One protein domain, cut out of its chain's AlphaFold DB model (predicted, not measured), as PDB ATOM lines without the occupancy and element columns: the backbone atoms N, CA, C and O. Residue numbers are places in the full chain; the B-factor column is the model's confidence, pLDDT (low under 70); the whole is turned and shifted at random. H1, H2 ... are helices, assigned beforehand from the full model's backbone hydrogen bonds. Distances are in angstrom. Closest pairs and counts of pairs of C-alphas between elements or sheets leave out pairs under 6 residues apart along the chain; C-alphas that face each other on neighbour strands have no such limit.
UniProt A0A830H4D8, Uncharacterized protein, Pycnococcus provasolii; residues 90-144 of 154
ATOM      1  N   ALA A  90      14.896 -34.733 -12.701       92.19
ATOM      2  CA  ALA A  90      14.626 -33.783 -11.619       92.19
ATOM      3  C   ALA A  90      14.158 -34.466 -10.320       92.19
ATOM      4  O   ALA A  90      14.329 -33.914  -9.237       92.19
ATOM      5  N   ARG A  91      13.590 -35.676 -10.416       93.00
ATOM      6  CA  ARG A  91      13.081 -36.460  -9.281       93.00
ATOM      7  C   ARG A  91      14.036 -37.569  -8.843       93.00
ATOM      8  O   ARG A  91      13.830 -38.142  -7.778       93.00
ATOM      9  N   VAL A  92      15.089 -37.853  -9.616       95.25
ATOM     10  CA  VAL A  92      15.966 -39.020  -9.410       95.25
ATOM     11  C   VAL A  92      16.582 -39.072  -8.009       95.25
ATOM     12  O   VAL A  92      16.729 -40.148  -7.443       95.25
ATOM     13  N   ARG A  93      16.877 -37.911  -7.407       95.25
ATOM     14  CA  ARG A  93      17.498 -37.822  -6.076       95.25
ATOM     15  C   ARG A  93      16.639 -38.427  -4.964       95.25
ATOM     16  O   ARG A  93      17.210 -39.014  -4.054       95.25
ATOM     17  N   LYS A  94      15.303 -38.333  -5.054       95.56
ATOM     18  CA  LYS A  94      14.375 -38.913  -4.058       95.56
ATOM     19  C   LYS A  94      14.580 -40.425  -3.912       95.56
ATOM     20  O   LYS A  94      14.407 -40.975  -2.838       95.56
ATOM     21  N   PHE A  95      14.997 -41.088  -4.985       96.56
ATOM     22  CA  PHE A  95      15.131 -42.539  -5.042       96.56
ATOM     23  C   PHE A  95      16.480 -43.061  -4.512       96.56
ATOM     24  O   PHE A  95      16.722 -44.264  -4.570       96.56
ATOM     25  N   PHE A  96      17.359 -42.177  -4.017       96.56
ATOM     26  CA  PHE A  96      18.606 -42.549  -3.332       96.56
ATOM     27  C   PHE A  96      18.421 -42.758  -1.824       96.56
ATOM     28  O   PHE A  96      19.273 -43.387  -1.206       96.56
ATOM     29  N   THR A  97      17.342 -42.245  -1.228       96.69
ATOM     30  CA  THR A  97      17.005 -42.455   0.188       96.69
ATOM     31  C   THR A  97      15.888 -43.488   0.315       96.69
ATOM     32  O   THR A  97      15.311 -43.929  -0.679       96.69
ATOM     33  N   THR A  98      15.569 -43.895   1.539       95.94
ATOM     34  CA  THR A  98      14.444 -44.796   1.844       95.94
ATOM     35  C   THR A  98      13.147 -44.036   2.128       95.94
ATOM     36  O   THR A  98      12.234 -44.576   2.750       95.94
ATOM     37  N   ASP A  99      13.051 -42.780   1.692       94.62
ATOM     38  CA  ASP A  99      11.834 -41.994   1.857       94.62
ATOM     39  C   ASP A  99      10.760 -42.514   0.900       94.62
ATOM     40  O   ASP A  99      11.002 -42.659  -0.301       94.62
ATOM     41  N   ASP A 100       9.557 -42.762   1.422       94.25
ATOM     42  CA  ASP A 100       8.396 -43.188   0.629       94.25
ATOM     43  C   ASP A 100       8.627 -44.508  -0.137       94.25
ATOM     44  O   ASP A 100       8.433 -44.615  -1.350       94.25
ATOM     45  N   LEU A 101       9.049 -45.548   0.594       95.62
ATOM     46  CA  LEU A 101       9.194 -46.909   0.061       95.62
ATOM     47  C   LEU A 101       7.963 -47.422  -0.717       95.62
ATOM     48  O   LEU A 101       8.185 -48.122  -1.706       95.62
ATOM     49  N   PRO A 102       6.702 -47.091  -0.356       96.94
ATOM     50  CA  PRO A 102       5.544 -47.464  -1.167       96.94
ATOM     51  C   PRO A 102       5.590 -46.909  -2.600       96.94
ATOM     52  O   PRO A 102       5.380 -47.674  -3.544       96.94
ATOM     53  N   GLU A 103       5.923 -45.623  -2.799       96.06
ATOM     54  CA  GLU A 103       6.117 -45.077  -4.154       96.06
ATOM     55  C   GLU A 103       7.266 -45.797  -4.865       96.06
ATOM     56  O   GLU A 103       7.132 -46.205  -6.021       96.06
ATOM     57  N   GLN A 104       8.393 -45.980  -4.177       96.94
ATOM     58  CA  GLN A 104       9.566 -46.630  -4.756       96.94
ATOM     59  C   GLN A 104       9.266 -48.067  -5.204       96.94
ATOM     60  O   GLN A 104       9.701 -48.476  -6.279       96.94
ATOM     61  N   HIS A 105       8.477 -48.812  -4.428       96.38
ATOM     62  CA  HIS A 105       8.018 -50.152  -4.784       96.38
ATOM     63  C   HIS A 105       7.136 -50.138  -6.036       96.38
ATOM     64  O   HIS A 105       7.375 -50.899  -6.969       96.38
ATOM     65  N   ALA A 106       6.167 -49.220  -6.107       96.56
ATOM     66  CA  ALA A 106       5.295 -49.088  -7.272       96.56
ATOM     67  C   ALA A 106       6.065 -48.701  -8.550       96.56
ATOM     68  O   ALA A 106       5.723 -49.149  -9.647       96.56
ATOM     69  N   VAL A 107       7.110 -47.875  -8.430       96.25
ATOM     70  CA  VAL A 107       8.009 -47.545  -9.546       96.25
ATOM     71  C   VAL A 107       8.828 -48.768  -9.959       96.25
ATOM     72  O   VAL A 107       8.894 -49.069 -11.150       96.25
ATOM     73  N   TRP A 108       9.400 -49.497  -8.997       95.75
ATOM     74  CA  TRP A 108      10.183 -50.709  -9.252       95.75
ATOM     75  C   TRP A 108       9.389 -51.760 -10.032       95.75
ATOM     76  O   TRP A 108       9.840 -52.215 -11.080       95.75
ATOM     77  N   GLU A 109       8.169 -52.068  -9.591       95.69
ATOM     78  CA  GLU A 109       7.302 -53.039 -10.260       95.69
ATOM     79  C   GLU A 109       7.023 -52.683 -11.729       95.69
ATOM     80  O   GLU A 109       6.966 -53.556 -12.598       95.69
ATOM     81  N   LYS A 110       6.838 -51.391 -12.032       95.50
ATOM     82  CA  LYS A 110       6.674 -50.923 -13.417       95.50
ATOM     83  C   LYS A 110       7.971 -51.081 -14.204       95.50
ATOM     84  O   LYS A 110       7.944 -51.543 -15.342       95.50
ATOM     85  N   MET A 111       9.104 -50.738 -13.590       95.81
ATOM     86  CA  MET A 111      10.412 -50.867 -14.225       95.81
ATOM     87  C   MET A 111      10.739 -52.315 -14.592       95.81
ATOM     88  O   MET A 111      11.224 -52.570 -15.693       95.81
ATOM     89  N   GLU A 112      10.437 -53.276 -13.720       93.62
ATOM     90  CA  GLU A 112      10.676 -54.697 -14.000       93.62
ATOM     91  C   GLU A 112       9.891 -55.197 -15.217       93.62
ATOM     92  O   GLU A 112      10.413 -55.982 -16.010       93.62
ATOM     93  N   ARG A 113       8.661 -54.704 -15.404       93.88
ATOM     94  CA  ARG A 113       7.767 -55.139 -16.486       93.88
ATOM     95  C   ARG A 113       7.991 -54.432 -17.816       93.88
ATOM     96  O   ARG A 113       7.657 -54.994 -18.861       93.88
ATOM     97  N   GLU A 114       8.490 -53.199 -17.800       95.25
ATOM     98  CA  GLU A 114       8.417 -52.313 -18.971       95.25
ATOM     99  C   GLU A 114       9.745 -51.641 -19.340       95.25
ATOM    100  O   GLU A 114       9.936 -51.301 -20.506       95.25
ATOM    101  N   THR A 115      10.682 -51.481 -18.402       95.81
ATOM    102  CA  THR A 115      11.933 -50.747 -18.646       95.81
ATOM    103  C   THR A 115      13.014 -51.645 -19.241       95.81
ATOM    104  O   THR A 115      13.353 -52.691 -18.681       95.81
ATOM    105  N   PHE A 116      13.617 -51.194 -20.342       94.06
ATOM    106  CA  PHE A 116      14.773 -51.831 -20.983       94.06
ATOM    107  C   PHE A 116      16.100 -51.231 -20.517       94.06
ATOM    108  O   PHE A 116      17.080 -51.949 -20.355       94.06
ATOM    109  N   LEU A 117      16.142 -49.914 -20.299       90.62
ATOM    110  CA  LEU A 117      17.349 -49.200 -19.889       90.62
ATOM    111  C   LEU A 117      16.998 -48.081 -18.911       90.62
ATOM    112  O   LEU A 117      15.921 -47.495 -18.982       90.62
ATOM    113  N   PHE A 118      17.932 -47.762 -18.018       90.81
ATOM    114  CA  PHE A 118      17.812 -46.647 -17.090       90.81
ATOM    115  C   PHE A 118      19.030 -45.727 -17.171       90.81
ATOM    116  O   PHE A 118      20.172 -46.169 -17.052       90.81
ATOM    117  N   HIS A 119      18.788 -44.426 -17.334       89.31
ATOM    118  CA  HIS A 119      19.839 -43.415 -17.324       89.31
ATOM    119  C   HIS A 119      20.023 -42.841 -15.910       89.31
ATOM    120  O   HIS A 119      19.132 -42.186 -15.375       89.31
ATOM    121  N   TYR A 120      21.208 -43.036 -15.322       88.81
ATOM    122  CA  TYR A 120      21.533 -42.567 -13.966       88.81
ATOM    123  C   TYR A 120      21.784 -41.062 -13.836       88.81
ATOM    124  O   TYR A 120      21.872 -40.566 -12.716       88.81
ATOM    125  N   TRP A 121      21.918 -40.322 -14.939       90.75
ATOM    126  CA  TRP A 121      22.199 -38.882 -14.934       90.75
ATOM    127  C   TRP A 121      23.441 -38.503 -14.114       90.75
ATOM    128  O   TRP A 121      23.353 -37.710 -13.179       90.75
ATOM    129  N   ASN A 122      24.620 -39.021 -14.475       90.12
ATOM    130  CA  ASN A 122      25.867 -38.851 -13.706       90.12
ATOM    131  C   ASN A 122      26.170 -37.401 -13.286       90.12
ATOM    132  O   ASN A 122      26.695 -37.163 -12.200       90.12
ATOM    133  N   LYS A 123      25.806 -36.404 -14.105       92.69
ATOM    134  CA  LYS A 123      25.939 -34.977 -13.748       92.69
ATOM    135  C   LYS A 123      25.238 -34.630 -12.422       92.69
ATOM    136  O   LYS A 123      25.724 -33.777 -11.685       92.69
ATOM    137  N   ILE A 124      24.121 -35.293 -12.129       94.00
ATOM    138  CA  ILE A 124      23.264 -35.094 -10.956       94.00
ATOM    139  C   ILE A 124      23.638 -36.048  -9.819       94.00
ATOM    140  O   ILE A 124      23.621 -35.627  -8.659       94.00
ATOM    141  N   THR A 125      23.941 -37.306 -10.145       94.56
ATOM    142  CA  THR A 125      23.963 -38.421  -9.184       94.56
ATOM    143  C   THR A 125      25.350 -38.876  -8.753       94.56
ATOM    144  O   THR A 125      25.450 -39.542  -7.732       94.56
ATOM    145  N   LYS A 126      26.433 -38.466  -9.428       92.50
ATOM    146  CA  LYS A 126      27.801 -38.968  -9.159       92.50
ATOM    147  C   LYS A 126      28.324 -38.811  -7.721       92.50
ATOM    148  O   LYS A 126      29.345 -39.395  -7.394       92.50
ATOM    149  N   LYS A 127      27.707 -37.955  -6.899       94.50
ATOM    150  CA  LYS A 127      28.093 -37.724  -5.491       94.50
ATOM    151  C   LYS A 127      27.142 -38.389  -4.490       94.50
ATOM    152  O   LYS A 127      27.296 -38.182  -3.295       94.50
ATOM    153  N   LEU A 128      26.121 -39.093  -4.969       94.44
ATOM    154  CA  LEU A 128      25.100 -39.706  -4.132       94.44
ATOM    155  C   LEU A 128      25.423 -41.187  -3.966       94.44
ATOM    156  O   LEU A 128      25.698 -41.876  -4.947       94.44
ATOM    157  N   VAL A 129      25.353 -41.662  -2.729       94.06
ATOM    158  CA  VAL A 129      25.446 -43.083  -2.392       94.06
ATOM    159  C   VAL A 129      24.031 -43.548  -2.051       94.06
ATOM    160  O   VAL A 129      23.430 -42.958  -1.151       94.06
ATOM    161  N   PRO A 130      23.449 -44.521  -2.777       95.00
ATOM    162  CA  PRO A 130      22.113 -45.005  -2.458       95.00
ATOM    163  C   PRO A 130      22.080 -45.681  -1.087       95.00
ATOM    164  O   PRO A 130      22.878 -46.577  -0.821       95.00
ATOM    165  N   SER A 131      21.127 -45.296  -0.241       96.50
ATOM    166  CA  SER A 131      20.869 -45.989   1.020       96.50
ATOM    167  C   SER A 131      20.428 -47.430   0.745       96.50
ATOM    168  O   SER A 131      19.595 -47.629  -0.153       96.50
ATOM    169  N   PRO A 132      20.907 -48.426   1.515       95.56
ATOM    170  CA  PRO A 132      20.409 -49.794   1.435       95.56
ATOM    171  C   PRO A 132      18.878 -49.847   1.457       95.56
ATOM    172  O   PRO A 132      18.226 -49.159   2.240       95.56
ATOM    173  N   GLY A 133      18.297 -50.623   0.540       93.50
ATOM    174  CA  GLY A 133      16.845 -50.760   0.384       93.50
ATOM    175  C   GLY A 133      16.159 -49.699  -0.490       93.50
ATOM    176  O   GLY A 133      15.028 -49.935  -0.921       93.50
ATOM    177  N   SER A 134      16.824 -48.584  -0.821       97.06
ATOM    178  CA  SER A 134      16.298 -47.603  -1.784       97.06
ATOM    179  C   SER A 134      16.182 -48.181  -3.201       97.06
ATOM    180  O   SER A 134      16.834 -49.163  -3.565       97.06
ATOM    181  N   LEU A 135      15.373 -47.551  -4.049       96.19
ATOM    182  CA  LEU A 135      15.211 -47.940  -5.445       96.19
ATOM    183  C   LEU A 135      16.539 -47.859  -6.201       96.19
ATOM    184  O   LEU A 135      16.863 -48.773  -6.952       96.19
ATOM    185  N   MET A 136      17.329 -46.800  -6.000       95.00
ATOM    186  CA  MET A 136      18.622 -46.666  -6.679       95.00
ATOM    187  C   MET A 136      19.646 -47.684  -6.178       95.00
ATOM    188  O   MET A 136      20.491 -48.099  -6.969       95.00
ATOM    189  N   TYR A 137      19.545 -48.122  -4.917       93.75
ATOM    190  CA  TYR A 137      20.325 -49.248  -4.403       93.75
ATOM    191  C   TYR A 137      19.962 -50.539  -5.142       93.75
ATOM    192  O   TYR A 137      20.845 -51.222  -5.651       93.75
ATOM    193  N   LYS A 138      18.663 -50.838  -5.290       93.12
ATOM    194  CA  LYS A 138      18.190 -52.011  -6.047       93.12
ATOM    195  C   LYS A 138      18.612 -51.973  -7.516       93.12
ATOM    196  O   LYS A 138      19.074 -52.976  -8.045       93.12
ATOM    197  N   VAL A 139      18.469 -50.822  -8.180       92.69
ATOM    198  CA  VAL A 139      18.848 -50.674  -9.594       92.69
ATOM    199  C   VAL A 139      20.353 -50.896  -9.784       92.69
ATOM    200  O   VAL A 139      20.718 -51.611 -10.716       92.69
ATOM    201  N   LEU A 140      21.215 -50.335  -8.919       89.50
ATOM    202  CA  LEU A 140      22.662 -50.568  -9.007       89.50
ATOM    203  C   LEU A 140      22.978 -52.046  -8.782       89.50
ATOM    204  O   LEU A 140      23.585 -52.657  -9.648       89.50
ATOM    205  N   ASN A 141      22.525 -52.639  -7.679       88.88
ATOM    206  CA  ASN A 141      22.937 -53.996  -7.313       88.88
ATOM    207  C   ASN A 141      22.380 -55.086  -8.241       88.88
ATOM    208  O   ASN A 141      23.040 -56.097  -8.447       88.88
ATOM    209  N   ASN A 142      21.216 -54.878  -8.863       89.25
ATOM    210  CA  ASN A 142      20.640 -55.877  -9.769       89.25
ATOM    211  C   ASN A 142      21.174 -55.789 -11.208       89.25
ATOM    212  O   ASN A 142      21.035 -56.752 -11.961       89.25
ATOM    213  N   TYR A 143      21.716 -54.636 -11.626       85.56
ATOM    214  CA  TYR A 143      22.076 -54.377 -13.029       85.56
ATOM    215  C   TYR A 143      23.464 -53.753 -13.212       85.56
ATOM    216  O   TYR A 143      23.756 -53.189 -14.269       85.56
ATOM    217  N   CYS A 144      24.332 -53.829 -12.204       76.50
ATOM    218  CA  CYS A 144      25.685 -53.310 -12.323       76.50
ATOM    219  C   CYS A 144      26.505 -54.119 -13.333       76.50
ATOM    220  O   CYS A 144      26.697 -55.319 -13.179       76.50
TER     221      CYS A 144
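AT A GLANCE: This is residues 90 to 144 of the 154 residues of an uncharacterized protein of Pycnococcus provasolii (UniProt A0A830H4D8). This is a small rounded domain with the longest helix, H2, along one side and the short helix H3 at the opposite end. Between these two lie H1 and H4, which meet near Phe 96 and Met 136, while residues 115 to 121 span the distance from H2 to H3. The printed part has 55 residues, with four named helices in the order H1, H2, H3, H4 and no named strand; the class is all helix. It is compact, with a radius of gyration of the C-alphas of 10.6 A and spans of 28 by 23 by 21 A.

IN THESE COORDINATES: H1 is residues 92 to 96, beginning at C-alpha 92 at (15.966, -39.020, -9.410). H2 is residues 101 to 114, 19.8 A from first to last C-alpha, and begins at C-alpha 101 at (9.194, -46.909, 0.061). H3 is residues 122 to 125, 4.9 A long. H4 is residues 135 to 143, 12.1 A long, and ends at C-alpha 143 at (22.076, -54.377, -13.029).

HOW THE PARTS SIT: H1 touches H4, the closest C-alphas being those of Phe 96 and Met 136, 5.3 A apart. H1 and H2 are close but not clearly touching, with the C-alphas of Phe 95 and Gln 104 closest at 6.9 A. H1 and H3 are also close but not clearly touching; the closest C-alphas are those of Arg 93 and Thr 125, at 7.2 A. H2 and H4 only just touch, with 3 pairs of C-alphas within 8 A, and H2 does so with residues 104 to 108 alone; the closest C-alphas are those of Gln 104 and Leu 135, at 5.8 A. They run the same way at a shallow tilt of 34.8 degrees, only just short of steep. H3 is apart from H2 and from H4. In H2 and H4 every O i to N i+4 pair is within hydrogen-bond range; in H1 it is 0 of 1, with 2 of 2 O i to N i+3 pairs, and H3 is too short for an i+4 pair.

THE WHOLE: The two C-alphas farthest apart are those of Arg 113 and Lys 127, at 28.9 A. The printed part has no cut; the link from H1 to H2 is tight, and those from H2 to H3 and from H3 to H4 are short. The mean pLDDT of the printed part is 93.7, and no printed residue is under 70.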